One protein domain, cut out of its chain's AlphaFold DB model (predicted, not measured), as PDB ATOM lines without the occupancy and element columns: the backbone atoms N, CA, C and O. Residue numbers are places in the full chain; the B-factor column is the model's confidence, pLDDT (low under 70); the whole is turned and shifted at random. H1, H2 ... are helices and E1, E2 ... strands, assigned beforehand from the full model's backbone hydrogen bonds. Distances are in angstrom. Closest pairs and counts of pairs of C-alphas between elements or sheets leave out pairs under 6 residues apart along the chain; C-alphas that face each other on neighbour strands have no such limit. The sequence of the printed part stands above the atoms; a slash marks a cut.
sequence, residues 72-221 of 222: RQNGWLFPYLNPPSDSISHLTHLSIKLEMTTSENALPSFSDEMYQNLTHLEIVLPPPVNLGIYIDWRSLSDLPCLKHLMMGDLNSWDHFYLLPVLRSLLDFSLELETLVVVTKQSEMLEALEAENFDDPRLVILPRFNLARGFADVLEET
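This is residues 72 to 221 of the 222 residues of an uncharacterized protein of Gymnopus androsaceus JB14 (UniProt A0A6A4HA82). With little regular structure, a twisted wall of five parallel strands, E1 to E5 in order, has H3 over one face and residues 210 to 221 sticking out. H1 E1 E2 H2 E3 H3 E4 H4 E5 H5, mixed in class, hold 59 of 150 printed residues. The whole is compact, spanning 51 by 39 by 31 A, radius of gyration of the C-alphas 16.3 A.

E1, residues 93 to 96, neighbours E2, 120 to 124, with N 122 and O 94 within hydrogen-bond range at 2.8 A. H3, 160 to 172, lies over E4, 178 to 182, and touches H2, 137 to 142, closest at C-alphas 169 and 141, 5.5 A. H4, 186 to 194, only grazes the sheet and has every O i to N i+4 pair within range; H3 has 7 of 9, H2 0 of 2 but 3 of 3 O i to N i+3.

H1, 78 to 81, begins at C-alpha 78 (243.924, 188.876, 172.331). E3 is 148 to 152, E5 202 to 205. H5, 216 to 219, ends at (255.532, 169.863, 204.412).

The printed part has no cut. Link E1 to E2 is long. Residues 210 to 221 are among those with pLDDT under 70.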
ATOM      1  N   ARG A  72     249.451 194.693 185.150       77.50
ATOM      2  CA  ARG A  72     249.217 195.936 185.914       77.50
ATOM      3  C   ARG A  72     248.309 196.930 185.189       77.50
ATOM      4  O   ARG A  72     247.851 197.890 185.798       77.50
ATOM      5  N   GLN A  73     248.124 196.746 183.888       69.38
ATOM      6  CA  GLN A  73     247.349 197.609 183.000       69.38
ATOM      7  C   GLN A  73     246.607 196.670 182.061       69.38
ATOM      8  O   GLN A  73     247.291 195.880 181.418       69.38
ATOM      9  N   ASN A  74     245.267 196.703 182.061       65.69
ATOM     10  CA  ASN A  74     244.352 195.906 181.223       65.69
ATOM     11  C   ASN A  74     245.089 195.131 180.123       65.69
ATOM     12  O   ASN A  74     245.463 195.686 179.086       65.69
ATOM     13  N   GLY A  75     245.436 193.881 180.440       67.88
ATOM     14  CA  GLY A  75     246.318 193.099 179.594       67.88
ATOM     15  C   GLY A  75     245.586 192.782 178.303       67.88
ATOM     16  O   GLY A  75     244.494 192.237 178.338       67.88
ATOM     17  N   TRP A  76     246.170 193.105 177.154       87.06
ATOM     18  CA  TRP A  76     245.579 192.748 175.870       87.06
ATOM     19  C   TRP A  76     246.437 191.695 175.167       87.06
ATOM     20  O   TRP A  76     247.325 192.009 174.371       87.06
ATOM     21  N   LEU A  77     246.203 190.423 175.509       90.31
ATOM     22  CA  LEU A  77     246.813 189.272 174.834       90.31
ATOM     23  C   LEU A  77     246.042 188.827 173.592       90.31
ATOM     24  O   LEU A  77     246.593 188.087 172.779       90.31
ATOM     25  N   PHE A  78     244.802 189.286 173.425       88.69
ATOM     26  CA  PHE A  78     243.924 188.876 172.331       88.69
ATOM     27  C   PHE A  78     244.589 188.917 170.938       88.69
ATOM     28  O   PHE A  78     244.462 187.925 170.225       88.69
ATOM     29  N   PRO A  79     245.384 189.943 170.552       90.12
ATOM     30  CA  PRO A  79     246.035 189.962 169.234       90.12
ATOM     31  C   PRO A  79     247.015 188.806 168.991       90.12
ATOM     32  O   PRO A  79     247.298 188.471 167.845       90.12
ATOM     33  N   TYR A  80     247.547 188.205 170.058       90.81
ATOM     34  CA  TYR A  80     248.457 187.060 169.979       90.81
ATOM     35  C   TYR A  80     247.718 185.719 170.014       90.81
ATOM     36  O   TYR A  80     248.245 184.722 169.526       90.81
ATOM     37  N   LEU A  81     246.512 185.688 170.589       89.75
ATOM     38  CA  LEU A  81     245.655 184.498 170.643       89.75
ATOM     39  C   LEU A  81     244.760 184.372 169.406       89.75
ATOM     40  O   LEU A  81     244.336 183.270 169.069       89.75
ATOM     41  N   ASN A  82     244.504 185.496 168.736       85.69
ATOM     42  CA  ASN A  82     243.701 185.588 167.528       85.69
ATOM     43  C   ASN A  82     244.428 186.421 166.450       85.69
ATOM     44  O   ASN A  82     244.039 187.561 166.176       85.69
ATOM     45  N   PRO A  83     245.542 185.917 165.888       80.19
ATOM     46  CA  PRO A  83     246.300 186.657 164.887       80.19
ATOM     47  C   PRO A  83     245.455 186.888 163.616       80.19
ATOM     48  O   PRO A  83     244.766 185.970 163.180       80.19
ATOM     49  N   PRO A  84     245.531 188.074 162.977       73.38
ATOM     50  CA  PRO A  84     244.639 188.506 161.888       73.38
ATOM     51  C   PRO A  84     244.894 187.828 160.522       73.38
ATOM     52  O   PRO A  84     244.994 188.486 159.492       73.38
ATOM     53  N   SER A  85     245.007 186.506 160.481       63.84
ATOM     54  CA  SER A  85     245.237 185.725 159.260       63.84
ATOM     55  C   SER A  85     244.204 184.609 159.148       63.84
ATOM     56  O   SER A  85     243.702 184.176 160.175       63.84
ATOM     57  N   ASP A  86     243.955 184.095 157.938       61.69
ATOM     58  CA  ASP A  86     243.027 182.988 157.599       61.69
ATOM     59  C   ASP A  86     243.251 181.658 158.373       61.69
ATOM     60  O   ASP A  86     242.689 180.612 158.046       61.69
ATOM     61  N   SER A  87     244.119 181.664 159.383       66.44
ATOM     62  CA  SER A  87     244.368 180.564 160.291       66.44
ATOM     63  C   SER A  87     243.341 180.593 161.414       66.44
ATOM     64  O   SER A  87     243.489 181.315 162.398       66.44
ATOM     65  N   ILE A  88     242.330 179.738 161.282       67.19
ATOM     66  CA  ILE A  88     241.444 179.350 162.380       67.19
ATOM     67  C   ILE A  88     242.295 179.045 163.622       67.19
ATOM     68  O   ILE A  88     243.271 178.291 163.536       67.19
ATOM     69  N   SER A  89     241.923 179.612 164.773       80.06
ATOM     70  CA  SER A  89     242.598 179.317 166.036       80.06
ATOM     71  C   SER A  89     242.569 177.812 166.311       80.06
ATOM     72  O   SER A  89     241.506 177.191 166.369       80.06
ATOM     73  N   HIS A  90     243.751 177.220 166.486       90.75
ATOM     74  CA  HIS A  90     243.913 175.813 166.866       90.75
ATOM     75  C   HIS A  90     243.700 175.579 168.364       90.75
ATOM     76  O   HIS A  90     243.855 174.451 168.841       90.75
ATOM     77  N   LEU A  91     243.396 176.639 169.113       95.75
ATOM     78  CA  LEU A  91     243.254 176.574 170.549       95.75
ATOM     79  C   LEU A  91     242.006 175.764 170.901       95.75
ATOM     80  O   LEU A  91     240.896 176.077 170.484       95.75
ATOM     81  N   THR A  92     242.215 174.707 171.676       97.44
ATOM     82  CA  THR A  92     241.156 173.815 172.171       97.44
ATOM     83  C   THR A  92     241.052 173.850 173.688       97.44
ATOM     84  O   THR A  92     239.997 173.525 174.234       97.44
ATOM     85  N   HIS A  93     242.127 174.273 174.363       98.00
ATOM     86  CA  HIS A  93     242.211 174.427 175.811       98.00
ATOM     87  C   HIS A  93     242.783 175.797 176.157       98.00
ATOM     88  O   HIS A  93     243.891 176.133 175.731       98.00
ATOM     89  N   LEU A  94     242.040 176.565 176.946       96.94
ATOM     90  CA  LEU A  94     242.454 177.882 177.414       96.94
ATOM     91  C   LEU A  94     242.218 177.992 178.917       96.94
ATOM     92  O   LEU A  94     241.100 177.803 179.378       96.94
ATOM     93  N   SER A  95     243.262 178.342 179.658       96.62
ATOM     94  CA  SER A  95     243.200 178.723 181.064       96.62
ATOM     95  C   SER A  95     243.796 180.112 181.221       96.62
ATOM     96  O   SER A  95     244.964 180.329 180.884       96.62
ATOM     97  N   ILE A  96     242.989 181.081 181.645       95.50
ATOM     98  CA  ILE A  96     243.368 182.494 181.587       95.50
ATOM     99  C   ILE A  96     242.653 183.326 182.649       95.50
ATOM    100  O   ILE A  96     241.558 182.987 183.102       95.50
ATOM    101  N   LYS A  97     243.253 184.462 183.010       92.56
ATOM    102  CA  LYS A  97     242.539 185.547 183.688       92.56
ATOM    103  C   LYS A  97     241.833 186.409 182.640       92.56
ATOM    104  O   LYS A  97     242.492 186.938 181.750       92.56
ATOM    105  N   LEU A  98     240.514 186.593 182.726       90.88
ATOM    106  CA  LEU A  98     239.755 187.306 181.677       90.88
ATOM    107  C   LEU A  98     240.221 188.747 181.428       90.88
ATOM    108  O   LEU A  98     240.138 189.229 180.300       90.88
ATOM    109  N   GLU A  99     240.775 189.415 182.441       88.00
ATOM    110  CA  GLU A  99     241.375 190.753 182.304       88.00
ATOM    111  C   GLU A  99     242.516 190.822 181.270       88.00
ATOM    112  O   GLU A  99     242.910 191.906 180.849       88.00
ATOM    113  N   MET A 100     243.056 189.665 180.868       89.62
ATOM    114  CA  MET A 100     244.113 189.526 179.867       89.62
ATOM    115  C   MET A 100     243.599 189.457 178.428       89.62
ATOM    116  O   MET A 100     244.385 189.532 177.480       89.62
ATOM    117  N   THR A 101     242.298 189.252 178.246       88.38
ATOM    118  CA  THR A 101     241.649 189.236 176.929       88.38
ATOM    119  C   THR A 101     240.838 190.503 176.676       88.38
ATOM    120  O   THR A 101     240.403 190.731 175.553       88.38
ATOM    121  N   THR A 102     240.668 191.358 177.686       84.50
ATOM    122  CA  THR A 102     239.900 192.605 177.603       84.50
ATOM    123  C   THR A 102     240.771 193.797 177.240       84.50
ATOM    124  O   THR A 102     241.745 194.092 177.927       84.50
ATOM    125  N   SER A 103     240.386 194.535 176.198       81.56
ATOM    126  CA  SER A 103     240.958 195.863 175.941       81.56
ATOM    127  C   SER A 103     240.212 196.934 176.744       81.56
ATOM    128  O   SER A 103     239.045 196.748 177.074       81.56
ATOM    129  N   GLU A 104     240.835 198.092 176.987       77.12
ATOM    130  CA  GLU A 104     240.214 199.204 177.736       77.12
ATOM    131  C   GLU A 104     238.887 199.700 177.134       77.12
ATOM    132  O   GLU A 104     238.069 200.285 177.837       77.12
ATOM    133  N   ASN A 105     238.674 199.465 175.836       78.50
ATOM    134  CA  ASN A 105     237.540 200.002 175.081       78.50
ATOM    135  C   ASN A 105     236.607 198.922 174.520       78.50
ATOM    136  O   ASN A 105     235.658 199.258 173.812       78.50
ATOM    137  N   ALA A 106     236.875 197.642 174.784       78.81
ATOM    138  CA  ALA A 106     236.080 196.544 174.251       78.81
ATOM    139  C   ALA A 106     235.608 195.633 175.374       78.81
ATOM    140  O   ALA A 106     236.389 195.214 176.227       78.81
ATOM    141  N   LEU A 107     234.322 195.303 175.328       77.19
ATOM    142  CA  LEU A 107     233.749 194.280 176.184       77.19
ATOM    143  C   LEU A 107     234.283 192.919 175.716       77.19
ATOM    144  O   LEU A 107     234.259 192.663 174.510       77.19
ATOM    145  N   PRO A 108     234.763 192.052 176.620       79.56
ATOM    146  CA  PRO A 108     235.089 190.685 176.246       79.56
ATOM    147  C   PRO A 108     233.821 190.002 175.740       79.56
ATOM    148  O   PRO A 108     232.777 190.049 176.398       79.56
ATOM    149  N   SER A 109     233.920 189.365 174.579       87.25
ATOM    150  CA  SER A 109     232.838 188.580 174.005       87.25
ATOM    151  C   SER A 109     233.318 187.158 173.782       87.25
ATOM    152  O   SER A 109     234.330 186.930 173.124       87.25
ATOM    153  N   PHE A 110     232.574 186.177 174.290       92.75
ATOM    154  CA  PHE A 110     232.858 184.782 173.962       92.75
ATOM    155  C   PHE A 110     232.446 184.437 172.519       92.75
ATOM    156  O   PHE A 110     232.760 183.360 172.028       92.75
ATOM    157  N   SER A 111     231.828 185.374 171.793       90.12
ATOM    158  CA  SER A 111     231.557 185.244 170.360       90.12
ATOM    159  C   SER A 111     232.803 185.407 169.483       90.12
ATOM    160  O   SER A 111     232.724 185.149 168.283       90.12
ATOM    161  N   ASP A 112     233.947 185.823 170.040       89.50
ATOM    162  CA  ASP A 112     235.195 185.937 169.282       89.50
ATOM    163  C   ASP A 112     235.651 184.575 168.721       89.50
ATOM    164  O   ASP A 112     235.495 183.522 169.351       89.50
ATOM    165  N   GLU A 113     236.274 184.593 167.536       89.94
ATOM    166  CA  GLU A 113     236.690 183.383 166.804       89.94
ATOM    167  C   GLU A 113     237.618 182.469 167.615       89.94
ATOM    168  O   GLU A 113     237.565 181.244 167.479       89.94
ATOM    169  N   MET A 114     238.426 183.041 168.514       91.56
ATOM    170  CA  MET A 114     239.349 182.273 169.352       91.56
ATOM    171  C   MET A 114     238.657 181.298 170.314       91.56
ATOM    172  O   MET A 114     239.298 180.343 170.750       91.56
ATOM    173  N   TYR A 115     237.379 181.519 170.646       94.19
ATOM    174  CA  TYR A 115     236.628 180.656 171.562       94.19
ATOM    175  C   TYR A 115     235.862 179.535 170.842       94.19
ATOM    176  O   TYR A 115     235.480 178.555 171.476       94.19
ATOM    177  N   GLN A 116     235.671 179.629 169.521       93.56
ATOM    178  CA  GLN A 116     234.755 178.753 168.772       93.56
ATOM    179  C   GLN A 116     235.185 177.277 168.748       93.56
ATOM    180  O   GLN A 116     234.345 176.385 168.655       93.56
ATOM    181  N   ASN A 117     236.487 177.010 168.876       95.81
ATOM    182  CA  ASN A 117     237.043 175.652 168.910       95.81
ATOM    183  C   ASN A 117     237.404 175.179 170.324       95.81
ATOM    184  O   ASN A 117     237.941 174.078 170.489       95.81
ATOM    185  N   LEU A 118     237.149 175.994 171.354       97.38
ATOM    186  CA  LEU A 118     237.489 175.616 172.715       97.38
ATOM    187  C   LEU A 118     236.589 174.490 173.194       97.38
ATOM    188  O   LEU A 118     235.367 174.578 173.167       97.38
ATOM    189  N   THR A 119     237.238 173.449 173.696       98.19
ATOM    190  CA  THR A 119     236.588 172.337 174.384       98.19
ATOM    191  C   THR A 119     236.752 172.441 175.889       98.19
ATOM    192  O   THR A 119     235.896 171.945 176.617       98.19
ATOM    193  N   HIS A 120     237.838 173.062 176.363       98.38
ATOM    194  CA  HIS A 120     238.038 173.342 177.781       98.38
ATOM    195  C   HIS A 120     238.390 174.812 177.977       98.38
ATOM    196  O   HIS A 120     239.316 175.327 177.341       98.38
ATOM    197  N   LEU A 121     237.664 175.459 178.880       97.81
ATOM    198  CA  LEU A 121     237.891 176.836 179.278       97.81
ATOM    199  C   LEU A 121     238.002 176.901 180.799       97.81
ATOM    200  O   LEU A 121     237.120 176.447 181.520       97.81
ATOM    201  N   GLU A 122     239.084 177.487 181.283       97.31
ATOM    202  CA  GLU A 122     239.306 177.781 182.689       97.31
ATOM    203  C   GLU A 122     239.475 179.290 182.852       97.31
ATOM    204  O   GLU A 122     240.348 179.921 182.251       97.31
ATOM    205  N   ILE A 123     238.602 179.873 183.663       96.12
ATOM    206  CA  ILE A 123     238.597 181.289 184.001       96.12
ATOM    207  C   ILE A 123     239.080 181.405 185.440       96.12
ATOM    208  O   ILE A 123     238.366 181.055 186.385       96.12
ATOM    209  N   VAL A 124     240.309 181.881 185.595       94.25
ATOM    210  CA  VAL A 124     240.944 182.093 186.898       94.25
ATOM    211  C   VAL A 124     240.725 183.535 187.324       94.25
ATOM    212  O   VAL A 124     240.953 184.442 186.523       94.25
ATOM    213  N   LEU A 125     240.313 183.748 188.577       92.88
ATOM    214  CA  LEU A 125     240.049 185.077 189.140       92.88
ATOM    215  C   LEU A 125     239.107 185.900 188.236       92.88
ATOM    216  O   LEU A 125     239.509 186.949 187.725       92.88
ATOM    217  N   PRO A 126     237.867 185.433 187.978       93.00
ATOM    218  CA  PRO A 126     236.916 186.196 187.174       93.00
ATOM    219  C   PRO A 126     236.745 187.602 187.768       93.00
ATOM    220  O   PRO A 126     236.613 187.734 188.985       93.00
ATOM    221  N   PRO A 127     236.749 188.670 186.954       89.75
ATOM    222  CA  PRO A 127     236.769 190.021 187.490       89.75
ATOM    223  C   PRO A 127     235.421 190.359 188.144       89.75
ATOM    224  O   PRO A 127     234.369 190.007 187.596       89.75
ATOM    225  N   PRO A 128     235.423 191.054 189.293       87.50
ATOM    226  CA  PRO A 128     234.196 191.444 189.969       87.50
ATOM    227  C   PRO A 128     233.454 192.554 189.206       87.50
ATOM    228  O   PRO A 128     234.046 193.391 188.523       87.50
ATOM    229  N   VAL A 129     232.128 192.600 189.375       84.56
ATOM    230  CA  VAL A 129     231.227 193.541 188.671       84.56
ATOM    231  C   VAL A 129     231.547 195.013 188.975       84.56
ATOM    232  O   VAL A 129     231.313 195.899 188.154       84.56
ATOM    233  N   ASN A 130     232.107 195.300 190.152       80.00
ATOM    234  CA  ASN A 130     232.387 196.661 190.609       80.00
ATOM    235  C   ASN A 130     233.572 197.344 189.897       80.00
ATOM    236  O   ASN A 130     233.760 198.544 190.085       80.00
ATOM    237  N   LEU A 131     234.342 196.627 189.069       80.06
ATOM    238  CA  LEU A 131     235.444 197.207 188.288       80.06
ATOM    239  C   LEU A 131     234.981 197.898 187.000       80.06
ATOM    240  O   LEU A 131     235.807 198.389 186.236       80.06
ATOM    241  N   GLY A 132     233.670 197.936 186.733       80.75
ATOM    242  CA  GLY A 132     233.123 198.527 185.508       80.75
ATOM    243  C   GLY A 132     233.384 197.693 184.251       80.75
ATOM    244  O   GLY A 132     233.068 198.138 183.149       80.75
ATOM    245  N   ILE A 133     233.926 196.481 184.404       82.56
ATOM    246  CA  ILE A 133     234.101 195.516 183.320       82.56
ATOM    247  C   ILE A 133     232.781 194.762 183.162       82.56
ATOM    248  O   ILE A 133     232.392 193.976 184.024       82.56
ATOM    249  N   TYR A 134     232.078 195.010 182.059       86.38
ATOM    250  CA  TYR A 134     230.898 194.231 181.701       86.38
ATOM    251  C   TYR A 134     231.325 193.022 180.868       86.38
ATOM    252  O   TYR A 134     231.962 193.172 179.829       86.38
ATOM    253  N   ILE A 135     230.969 191.823 181.319       90.19
ATOM    254  CA  ILE A 135     231.233 190.570 180.607       90.19
ATOM    255  C   ILE A 135     229.889 189.981 180.207       90.19
ATOM    256  O   ILE A 135     229.017 189.798 181.061       90.19
ATOM    257  N   ASP A 136     229.727 189.649 178.927       91.56
ATOM    258  CA  ASP A 136     228.554 188.905 178.473       91.56
ATOM    259  C   ASP A 136     228.701 187.412 178.775       91.56
ATOM    260  O   ASP A 136     228.957 186.583 177.902       91.56
ATOM    261  N   TRP A 137     228.529 187.065 180.047       93.25
ATOM    262  CA  TRP A 137     228.602 185.692 180.532       93.25
ATOM    263  C   TRP A 137     227.610 184.737 179.857       93.25
ATOM    264  O   TRP A 137     227.841 183.532 179.865       93.25
ATOM    265  N   ARG A 138     226.519 185.250 179.270       90.31
ATOM    266  CA  ARG A 138     225.505 184.414 178.610       90.31
ATOM    267  C   ARG A 138     226.055 183.761 177.350       90.31
ATOM    268  O   ARG A 138     225.745 182.605 177.094       90.31
ATOM    269  N   SER A 139     226.932 184.467 176.635       93.62
ATOM    270  CA  SER A 139     227.566 183.958 175.414       93.62
ATOM    271  C   SER A 139     228.473 182.740 175.642       93.62
ATOM    272  O   SER A 139     228.801 182.043 174.687       93.62
ATOM    273  N   LEU A 140     228.831 182.408 176.893       95.31
ATOM    274  CA  LEU A 140     229.506 181.139 177.191       95.31
ATOM    275  C   LEU A 140     228.647 179.925 176.832       95.31
ATOM    276  O   LEU A 140     229.188 178.903 176.417       95.31
ATOM    277  N   SER A 141     227.324 180.028 176.991       95.31
ATOM    278  CA  SER A 141     226.414 178.932 176.664       95.31
ATOM    279  C   SER A 141     226.321 178.660 175.165       95.31
ATOM    280  O   SER A 141     225.953 177.552 174.782       95.31
ATOM    281  N   ASP A 142     226.710 179.635 174.345       94.56
ATOM    282  CA  ASP A 142     226.667 179.567 172.886       94.56
ATOM    283  C   ASP A 142     227.950 178.976 172.274       94.56
ATOM    284  O   ASP A 142     228.031 178.812 171.056       94.56
ATOM    285  N   LEU A 143     228.964 178.652 173.088       96.06
ATOM    286  CA  LEU A 143     230.221 178.095 172.592       96.06
ATOM    287  C   LEU A 143     230.011 176.665 172.066       96.06
ATOM    288  O   LEU A 143     229.753 175.752 172.854       96.06
ATOM    289  N   PRO A 144     230.172 176.426 170.751       96.19
ATOM    290  CA  PRO A 144     229.648 175.225 170.101       96.19
ATOM    291  C   PRO A 144     230.421 173.949 170.447       96.19
ATOM    292  O   PRO A 144     229.916 172.851 170.240       96.19
ATOM    293  N   CYS A 145     231.653 174.084 170.940       97.06
ATOM    294  CA  CYS A 145     232.538 172.964 171.248       97.06
ATOM    295  C   CYS A 145     232.807 172.802 172.751       97.06
ATOM    296  O   CYS A 145     233.542 171.884 173.127       97.06
ATOM    297  N   LEU A 146     232.277 173.689 173.604       98.06
ATOM    298  CA  LEU A 146     232.685 173.773 175.004       98.06
ATOM    299  C   LEU A 146     232.112 172.608 175.817       98.06
ATOM    300  O   LEU A 146     230.911 172.527 176.055       98.06
ATOM    301  N   LYS A 147     233.007 171.741 176.297       98.38
ATOM    302  CA  LYS A 147     232.680 170.539 177.076       98.38
ATOM    303  C   LYS A 147     233.009 170.686 178.552       98.38
ATOM    304  O   LYS A 147     232.272 170.197 179.402       98.38
ATOM    305  N   HIS A 148     234.105 171.368 178.869       98.56
ATOM    306  CA  HIS A 148     234.570 171.539 180.240       98.56
ATOM    307  C   HIS A 148     234.767 173.020 180.532       98.56
ATOM    308  O   HIS A 148     235.570 173.691 179.883       98.56
ATOM    309  N   LEU A 149     234.053 173.523 181.529       98.12
ATOM    310  CA  LEU A 149     234.202 174.887 182.006       98.12
ATOM    311  C   LEU A 149     234.631 174.867 183.463       98.12
ATOM    312  O   LEU A 149     234.076 174.132 184.276       98.12
ATOM    313  N   MET A 150     235.606 175.696 183.799       97.94
ATOM    314  CA  MET A 150     236.083 175.876 185.155       97.94
ATOM    315  C   MET A 150     236.098 177.359 185.503       97.94
ATOM    316  O   MET A 150     236.649 178.170 184.763       97.94
ATOM    317  N   MET A 151     235.508 177.713 186.638       96.75
ATOM    318  CA  MET A 151     235.598 179.042 187.234       96.75
ATOM    319  C   MET A 151     236.296 178.903 188.575       96.75
ATOM    320  O   MET A 151     235.805 178.195 189.457       96.75
ATOM    321  N   GLY A 152     237.460 179.528 188.723       93.12
ATOM    322  CA  GLY A 152     238.298 179.266 189.878       93.12
ATOM    323  C   GLY A 152     238.930 180.482 190.526       93.12
ATOM    324  O   GLY A 152     238.964 181.579 189.974       93.12
ATOM    325  N   ASP A 153     239.431 180.222 191.732       89.75
ATOM    326  CA  ASP A 153     239.913 181.206 192.699       89.75
ATOM    327  C   ASP A 153     238.863 182.246 193.109       89.75
ATOM    328  O   ASP A 153     239.135 183.438 193.206       89.75
ATOM    329  N   LEU A 154     237.638 181.794 193.384       91.62
ATOM    330  CA  LEU A 154     236.539 182.670 193.805       91.62
ATOM    331  C   LEU A 154     236.647 183.090 195.286       91.62
ATOM    332  O   LEU A 154     235.639 183.171 195.977       91.62
ATOM    333  N   ASN A 155     237.864 183.263 195.810       87.38
ATOM    334  CA  ASN A 155     238.115 183.534 197.232       87.38
ATOM    335  C   ASN A 155     238.402 185.011 197.525       87.38
ATOM    336  O   ASN A 155     238.432 185.412 198.687       87.38
ATOM    337  N   SER A 156     238.698 185.803 196.496       83.00
ATOM    338  CA  SER A 156     239.175 187.181 196.635       83.00
ATOM    339  C   SER A 156     238.052 188.214 196.709       83.00
ATOM    340  O   SER A 156     238.244 189.262 197.331       83.00
ATOM    341  N   TRP A 157     236.897 187.946 196.092       87.00
ATOM    342  CA  TRP A 157     235.786 188.893 195.978       87.00
ATOM    343  C   TRP A 157     234.421 188.215 196.115       87.00
ATOM    344  O   TRP A 157     234.306 186.995 196.116       87.00
ATOM    345  N   ASP A 158     233.372 189.031 196.219       89.44
ATOM    346  CA  ASP A 158     231.998 188.555 196.090       89.44
ATOM    347  C   ASP A 158     231.724 188.163 194.627       89.44
ATOM    348  O   ASP A 158     231.675 189.011 193.727       89.44
ATOM    349  N   HIS A 159     231.547 186.859 194.411       93.38
ATOM    350  CA  HIS A 159     231.240 186.263 193.117       93.38
ATOM    351  C   HIS A 159     229.793 185.759 192.998       93.38
ATOM    352  O   HIS A 159     229.498 184.981 192.090       93.38
ATOM    353  N   PHE A 160     228.858 186.216 193.842       95.19
ATOM    354  CA  PHE A 160     227.452 185.778 193.779       95.19
ATOM    355  C   PHE A 160     226.778 186.097 192.439       95.19
ATOM    356  O   PHE A 160     225.839 185.412 192.035       95.19
ATOM    357  N   TYR A 161     227.287 187.084 191.694       93.88
ATOM    358  CA  TYR A 161     226.828 187.376 190.333       93.88
ATOM    359  C   TYR A 161     227.019 186.200 189.358       93.88
ATOM    360  O   TYR A 161     226.359 186.165 188.320       93.88
ATOM    361  N   LEU A 162     227.895 185.238 189.676       95.88
ATOM    362  CA  LEU A 162     228.098 184.034 188.877       95.88
ATOM    363  C   LEU A 162     227.001 182.989 189.098       95.88
ATOM    364  O   LEU A 162     226.785 182.192 188.200       95.88
ATOM    365  N   LEU A 163     226.262 182.982 190.212       96.88
ATOM    366  CA  LEU A 163     225.204 181.984 190.457       96.88
ATOM    367  C   LEU A 163     224.183 181.875 189.302       96.88
ATOM    368  O   LEU A 163     224.004 180.772 188.779       96.88
ATOM    369  N   PRO A 164     223.576 182.978 188.809       96.50
ATOM    370  CA  PRO A 164     222.695 182.904 187.643       96.50
ATOM    371  C   PRO A 164     223.427 182.499 186.353       96.50
ATOM    372  O   PRO A 164     222.813 181.916 185.463       96.50
ATOM    373  N   VAL A 165     224.731 182.775 186.240       96.12
ATOM    374  CA  VAL A 165     225.557 182.340 185.101       96.12
ATOM    375  C   VAL A 165     225.750 180.826 185.130       96.12
ATOM    376  O   VAL A 165     225.514 180.167 184.124       96.12
ATOM    377  N   LEU A 166     226.116 180.263 186.285       97.62
ATOM    378  CA  LEU A 166     226.275 178.821 186.488       97.62
ATOM    379  C   LEU A 166     224.970 178.078 186.180       97.62
ATOM    380  O   LEU A 166     224.995 177.071 185.478       97.62
ATOM    381  N   ARG A 167     223.825 178.616 186.622       97.31
ATOM    382  CA  ARG A 167     222.499 178.089 186.265       97.31
ATOM    383  C   ARG A 167     222.280 178.076 184.761       97.31
ATOM    384  O   ARG A 167     221.955 177.035 184.209       97.31
ATOM    385  N   SER A 168     222.502 179.213 184.107       96.56
ATOM    386  CA  SER A 168     222.347 179.348 182.656       96.56
ATOM    387  C   SER A 168     223.219 178.349 181.891       96.56
ATOM    388  O   SER A 168     222.767 177.750 180.923       96.56
ATOM    389  N   LEU A 169     224.461 178.139 182.327       97.38
ATOM    390  CA  LEU A 169     225.369 177.164 181.722       97.38
ATOM    391  C   LEU A 169     224.831 175.739 181.833       97.38
ATOM    392  O   LEU A 169     224.822 175.010 180.847       97.38
ATOM    393  N   LEU A 170     224.344 175.345 183.007       97.62
ATOM    394  CA  LEU A 170     223.749 174.023 183.183       97.62
ATOM    395  C   LEU A 170     222.452 173.894 182.362       97.62
ATOM    396  O   LEU A 170     222.275 172.916 181.641       97.62
ATOM    397  N   ASP A 171     221.582 174.898 182.365       96.81
ATOM    398  CA  ASP A 171     220.283 174.807 181.689       96.81
ATOM    399  C   ASP A 171     220.389 174.840 180.152       96.81
ATOM    400  O   ASP A 171     219.611 174.171 179.467       96.81
ATOM    401  N   PHE A 172     221.330 175.614 179.596       96.69
ATOM    402  CA  PHE A 172     221.356 175.931 178.162       96.69
ATOM    403  C   PHE A 172     222.559 175.372 177.395       96.69
ATOM    404  O   PHE A 172     222.482 175.264 176.170       96.69
ATOM    405  N   SER A 173     223.651 174.977 178.055       95.88
ATOM    406  CA  SER A 173     224.801 174.392 177.355       95.88
ATOM    407  C   SER A 173     224.600 172.895 177.119       95.88
ATOM    408  O   SER A 173     224.798 172.073 178.014       95.88
ATOM    409  N   LEU A 174     224.229 172.542 175.885       93.88
ATOM    410  CA  LEU A 174     223.948 171.156 175.486       93.88
ATOM    411  C   LEU A 174     225.202 170.273 175.417       93.88
ATOM    412  O   LEU A 174     225.118 169.077 175.681       93.88
ATOM    413  N   GLU A 175     226.351 170.861 175.085       97.12
ATOM    414  CA  GLU A 175     227.627 170.145 174.936       97.12
ATOM    415  C   GLU A 175     228.437 170.086 176.238       97.12
ATOM    416  O   GLU A 175     229.446 169.384 176.312       97.12
ATOM    417  N   LEU A 176     228.008 170.817 177.274       98.38
ATOM    418  CA  LEU A 176     228.741 170.906 178.530       98.38
ATOM    419  C   LEU A 176     228.650 169.577 179.284       98.38
ATOM    420  O   LEU A 176     227.574 169.159 179.708       98.38
ATOM    421  N   GLU A 177     229.803 168.946 179.483       98.31
ATOM    422  CA  GLU A 177     229.984 167.686 180.204       98.31
ATOM    423  C   GLU A 177     230.388 167.923 181.664       98.31
ATOM    424  O   GLU A 177     230.105 167.104 182.537       98.31
ATOM    425  N   THR A 178     231.084 169.025 181.962       98.44
ATOM    426  CA  THR A 178     231.532 169.338 183.327       98.44
ATOM    427  C   THR A 178     231.620 170.841 183.565       98.44
ATOM    428  O   THR A 178     232.221 171.570 182.775       98.44
ATOM    429  N   LEU A 179     231.088 171.280 184.704       98.25
ATOM    430  CA  LEU A 179     231.229 172.626 185.243       98.25
ATOM    431  C   LEU A 179     231.927 172.554 186.600       98.25
ATOM    432  O   LEU A 179     231.370 172.037 187.563       98.25
ATOM    433  N   VAL A 180     233.145 173.074 186.687       98.00
ATOM    434  CA  VAL A 180     233.930 173.088 187.922       98.00
ATOM    435  C   VAL A 180     233.904 174.478 188.540       98.00
ATOM    436  O   VAL A 180     234.268 175.459 187.894       98.00
ATOM    437  N   VAL A 181     233.542 174.559 189.816       97.50
ATOM    438  CA  VAL A 181     233.636 175.783 190.615       97.50
ATOM    439  C   VAL A 181     234.685 175.577 191.700       97.50
ATOM    440  O   VAL A 181     234.556 174.670 192.521       97.50
ATOM    441  N   VAL A 182     235.731 176.406 191.712       96.69
ATOM    442  CA  VAL A 182     236.782 176.343 192.739       96.69
ATOM    443  C   VAL A 182     236.637 177.479 193.738       96.69
ATOM    444  O   VAL A 182     236.929 178.634 193.422       96.69
ATOM    445  N   THR A 183     236.245 177.138 194.963       96.00
ATOM    446  CA  THR A 183     236.089 178.098 196.061       96.00
ATOM    447  C   THR A 183     236.264 177.438 197.430       96.00
ATOM    448  O   THR A 183     235.930 176.271 197.626       96.00
ATOM    449  N   LYS A 184     236.790 178.199 198.392       95.06
ATOM    450  CA  LYS A 184     236.786 177.895 199.834       95.06
ATOM    451  C   LYS A 184     235.925 178.880 200.620       95.06
ATOM    452  O   LYS A 184     235.839 178.761 201.841       95.06
ATOM    453  N   GLN A 185     235.355 179.879 199.949       94.88
ATOM    454  CA  GLN A 185     234.576 180.918 200.593       94.88
ATOM    455  C   GLN A 185     233.269 180.315 201.112       94.88
ATOM    456  O   GLN A 185     232.470 179.795 200.332       94.88
ATOM    457  N   SER A 186     233.068 180.365 202.429       95.25
ATOM    458  CA  SER A 186     231.926 179.714 203.081       95.25
ATOM    459  C   SER A 186     230.600 180.271 202.574       95.25
ATOM    460  O   SER A 186     229.698 179.504 202.272       95.25
ATOM    461  N   GLU A 187     230.522 181.581 202.356       95.56
ATOM    462  CA  GLU A 187     229.316 182.240 201.868       95.56
ATOM    463  C   GLU A 187     228.966 181.820 200.427       95.56
ATOM    464  O   GLU A 187     227.797 181.617 200.108       95.56
ATOM    465  N   MET A 188     229.966 181.625 199.555       95.31
ATOM    466  CA  MET A 188     229.752 181.096 198.198       95.31
ATOM    467  C   MET A 188     229.302 179.633 198.229       95.31
ATOM    468  O   MET A 188     228.429 179.251 197.456       95.31
ATOM    469  N   LEU A 189     229.867 178.817 199.125       95.88
ATOM    470  CA  LEU A 189     229.452 177.423 199.305       95.88
ATOM    471  C   LEU A 189     228.000 177.326 199.790       95.88
ATOM    472  O   LEU A 189     227.224 176.574 199.208       95.88
ATOM    473  N   GLU A 190     227.621 178.127 200.790       96.56
ATOM    474  CA  GLU A 190     226.240 178.214 201.282       96.56
ATOM    475  C   GLU A 190     225.278 178.663 200.176       96.56
ATOM    476  O   GLU A 190     224.191 178.105 200.032       96.56
ATOM    477  N   ALA A 191     225.677 179.636 199.352       96.69
ATOM    478  CA  ALA A 191     224.854 180.101 198.241       96.69
ATOM    479  C   ALA A 191     224.694 179.037 197.138       96.69
ATOM    480  O   ALA A 191     223.592 178.846 196.630       96.69
ATOM    481  N   LEU A 192     225.763 178.308 196.795       95.94
ATOM    482  CA  LEU A 192     225.706 177.180 195.856       95.94
ATOM    483  C   LEU A 192     224.789 176.057 196.365       95.94
ATOM    484  O   LEU A 192     224.049 175.470 195.576       95.94
ATOM    485  N   GLU A 193     224.812 175.772 197.668       96.44
ATOM    486  CA  GLU A 193     223.909 174.802 198.298       96.44
ATOM    487  C   GLU A 193     222.453 175.292 198.279       96.44
ATOM    488  O   GLU A 193     221.555 174.541 197.900       96.44
ATOM    489  N   ALA A 194     222.214 176.566 198.609       97.31
ATOM    490  CA  ALA A 194     220.882 177.174 198.617       97.31
ATOM    491  C   ALA A 194     220.228 177.219 197.226       97.31
ATOM    492  O   ALA A 194     219.010 177.083 197.104       97.31
ATOM    493  N   GLU A 195     221.036 177.373 196.178       96.94
ATOM    494  CA  GLU A 195     220.597 177.281 194.788       96.94
ATOM    495  C   GLU A 195     220.119 175.867 194.411       96.94
ATOM    496  O   GLU A 195     219.358 175.716 193.455       96.94
ATOM    497  N   ASN A 196     220.517 174.822 195.144       95.12
ATOM    498  CA  ASN A 196     220.101 173.438 194.904       95.12
ATOM    499  C   ASN A 196     220.304 173.011 193.436       95.12
ATOM    500  O   ASN A 196     219.368 172.632 192.724       95.12
ATOM    501  N   PHE A 197     221.541 173.135 192.950       92.19
ATOM    502  CA  PHE A 197     221.953 172.602 191.653       92.19
ATOM    503  C   PHE A 197     221.912 171.065 191.679       92.19
ATOM    504  O   PHE A 197     222.917 170.415 191.949       92.19
ATOM    505  N   ASP A 198     220.750 170.472 191.407       95.25
ATOM    506  CA  ASP A 198     220.607 169.024 191.193       95.25
ATOM    507  C   ASP A 198     221.067 168.652 189.771       95.25
ATOM    508  O   ASP A 198     220.283 168.221 188.927       95.25
ATOM    509  N   ASP A 199     222.343 168.917 189.473       97.44
ATOM    510  CA  ASP A 199     222.960 168.625 188.178       97.44
ATOM    511  C   ASP A 199     224.297 167.887 188.368       97.44
ATOM    512  O   ASP A 199     225.222 168.434 188.976       97.44
ATOM    513  N   PRO A 200     224.450 166.662 187.830       97.81
ATOM    514  CA  PRO A 200     225.657 165.859 188.019       97.81
ATOM    515  C   PRO A 200     226.904 166.439 187.337       97.81
ATOM    516  O   PRO A 200     228.011 165.968 187.598       97.81
ATOM    517  N   ARG A 201     226.752 167.425 186.445       97.94
ATOM    518  CA  ARG A 201     227.875 168.082 185.769       97.94
ATOM    519  C   ARG A 201     228.562 169.111 186.657       97.94
ATOM    520  O   ARG A 201     229.710 169.455 186.375       97.94
ATOM    521  N   LEU A 202     227.890 169.617 187.694       98.19
ATOM    522  CA  LEU A 202     228.469 170.588 188.615       98.19
ATOM    523  C   LEU A 202     229.385 169.892 189.628       98.19
ATOM    524  O   LEU A 202     228.962 169.031 190.396       98.19
ATOM    525  N   VAL A 203     230.644 170.321 189.674       97.75
ATOM    526  CA  VAL A 203     231.647 169.851 190.630       97.75
ATOM    527  C   VAL A 203     232.206 171.044 191.393       97.75
ATOM    528  O   VAL A 203     232.770 171.965 190.806       97.75
ATOM    529  N   ILE A 204     232.098 171.013 192.718       96.94
ATOM    530  CA  ILE A 204     232.656 172.046 193.594       96.94
ATOM    531  C   ILE A 204     233.963 171.521 194.191       96.94
ATOM    532  O   ILE A 204     233.985 170.461 194.818       96.94
ATOM    533  N   LEU A 205     235.059 172.252 193.996       96.25
ATOM    534  CA  LEU A 205     236.376 171.905 194.529       96.25
ATOM    535  C   LEU A 205     236.886 172.995 195.480       96.25
ATOM    536  O   LEU A 205     236.726 174.181 195.204       96.25
ATOM    537  N   PRO A 206     237.599 172.632 196.560       93.19
ATOM    538  CA  PRO A 206     238.166 173.622 197.471       93.19
ATOM    539  C   PRO A 206     239.431 174.288 196.915       93.19
ATOM    540  O   PRO A 206     239.868 175.313 197.419       93.19
ATOM    541  N   ARG A 207     240.114 173.694 195.934       89.19
ATOM    542  CA  ARG A 207     241.354 174.235 195.359       89.19
ATOM    543  C   ARG A 207     241.592 173.675 193.965       89.19
ATOM    544  O   ARG A 207     241.083 172.603 193.643       89.19
ATOM    545  N   PHE A 208     242.423 174.363 193.187       84.06
ATOM    546  CA  PHE A 208     242.982 173.793 191.969       84.06
ATOM    547  C   PHE A 208     243.799 172.552 192.331       84.06
ATOM    548  O   PHE A 208     244.599 172.574 193.272       84.06
ATOM    549  N   ASN A 209     243.616 171.478 191.566       72.25
ATOM    550  CA  ASN A 209     244.524 170.339 191.592       72.25
ATOM    551  C   ASN A 209     245.797 170.726 190.835       72.25
ATOM    552  O   ASN A 209     246.063 170.227 189.744       72.25
ATOM    553  N   LEU A 210     246.583 171.639 191.405       64.56
ATOM    554  CA  LEU A 210     247.970 171.781 190.993       64.56
ATOM    555  C   LEU A 210     248.619 170.432 191.287       64.56
ATOM    556  O   LEU A 210     248.472 169.911 192.397       64.56
ATOM    557  N   ALA A 211     249.249 169.826 190.278       56.22
ATOM    558  CA  ALA A 211     250.058 168.636 190.491       56.22
ATOM    559  C   ALA A 211     251.012 168.988 191.627       56.22
ATOM    560  O   ALA A 211     251.865 169.851 191.427       56.22
ATOM    561  N   ARG A 212     250.774 168.419 192.823       51.31
ATOM    562  CA  ARG A 212     251.541 168.720 194.035       51.31
ATOM    563  C   ARG A 212     252.998 168.749 193.616       51.31
ATOM    564  O   ARG A 212     253.530 167.720 193.184       51.31
ATOM    565  N   GLY A 213     253.614 169.929 193.655       49.81
ATOM    566  CA  GLY A 213     255.044 170.011 193.437       49.81
ATOM    567  C   GLY A 213     255.687 169.053 194.432       49.81
ATOM    568  O   GLY A 213     255.179 168.881 195.540       49.81
ATOM    569  N   PHE A 214     256.799 168.417 194.068       44.81
ATOM    570  CA  PHE A 214     257.538 167.536 194.983       44.81
ATOM    571  C   PHE A 214     257.822 168.181 196.363       44.81
ATOM    572  O   PHE A 214     258.095 167.461 197.320       44.81
ATOM    573  N   ALA A 215     257.727 169.512 196.477       48.78
ATOM    574  CA  ALA A 215     257.821 170.274 197.716       48.78
ATOM    575  C   ALA A 215     256.647 170.059 198.701       48.78
ATOM    576  O   ALA A 215     256.903 169.911 199.892       48.78
ATOM    577  N   ASP A 216     255.395 169.942 198.241       48.44
ATOM    578  CA  ASP A 216     254.223 169.813 199.137       48.44
ATOM    579  C   ASP A 216     254.171 168.451 199.850       48.44
ATOM    580  O   ASP A 216     253.518 168.290 200.878       48.44
ATOM    581  N   VAL A 217     254.883 167.449 199.322       49.69
ATOM    582  CA  VAL A 217     255.036 166.137 199.972       49.69
ATOM    583  C   VAL A 217     255.934 166.230 201.212       49.69
ATOM    584  O   VAL A 217     255.814 165.399 202.107       49.69
ATOM    585  N   LEU A 218     256.815 167.232 201.292       46.97
ATOM    586  CA  LEU A 218     257.733 167.385 202.420       46.97
ATOM    587  C   LEU A 218     257.094 168.139 203.594       46.97
ATOM    588  O   LEU A 218     257.381 167.800 204.740       46.97
ATOM    589  N   GLU A 219     256.186 169.087 203.343       47.69
ATOM    590  CA  GLU A 219     255.532 169.863 204.412       47.69
ATOM    591  C   GLU A 219     254.384 169.118 205.117       47.69
ATOM    592  O   GLU A 219     254.100 169.397 206.276       47.69
ATOM    593  N   GLU A 220     253.769 168.104 204.494       47.03
ATOM    594  CA  GLU A 220     252.763 167.249 205.159       47.03
ATOM    595  C   GLU A 220     253.390 166.145 206.054       47.03
ATOM    596  O   GLU A 220     252.668 165.301 206.587       47.03
ATOM    597  N   THR A 221     254.721 166.132 206.245       48.06
ATOM    598  CA  THR A 221     255.441 165.123 207.064       48.06
ATOM    599  C   THR A 221     256.154 165.662 208.314       48.06
ATOM    600  O   THR A 221     256.898 164.914 208.953       48.06
TER     601      THR A 221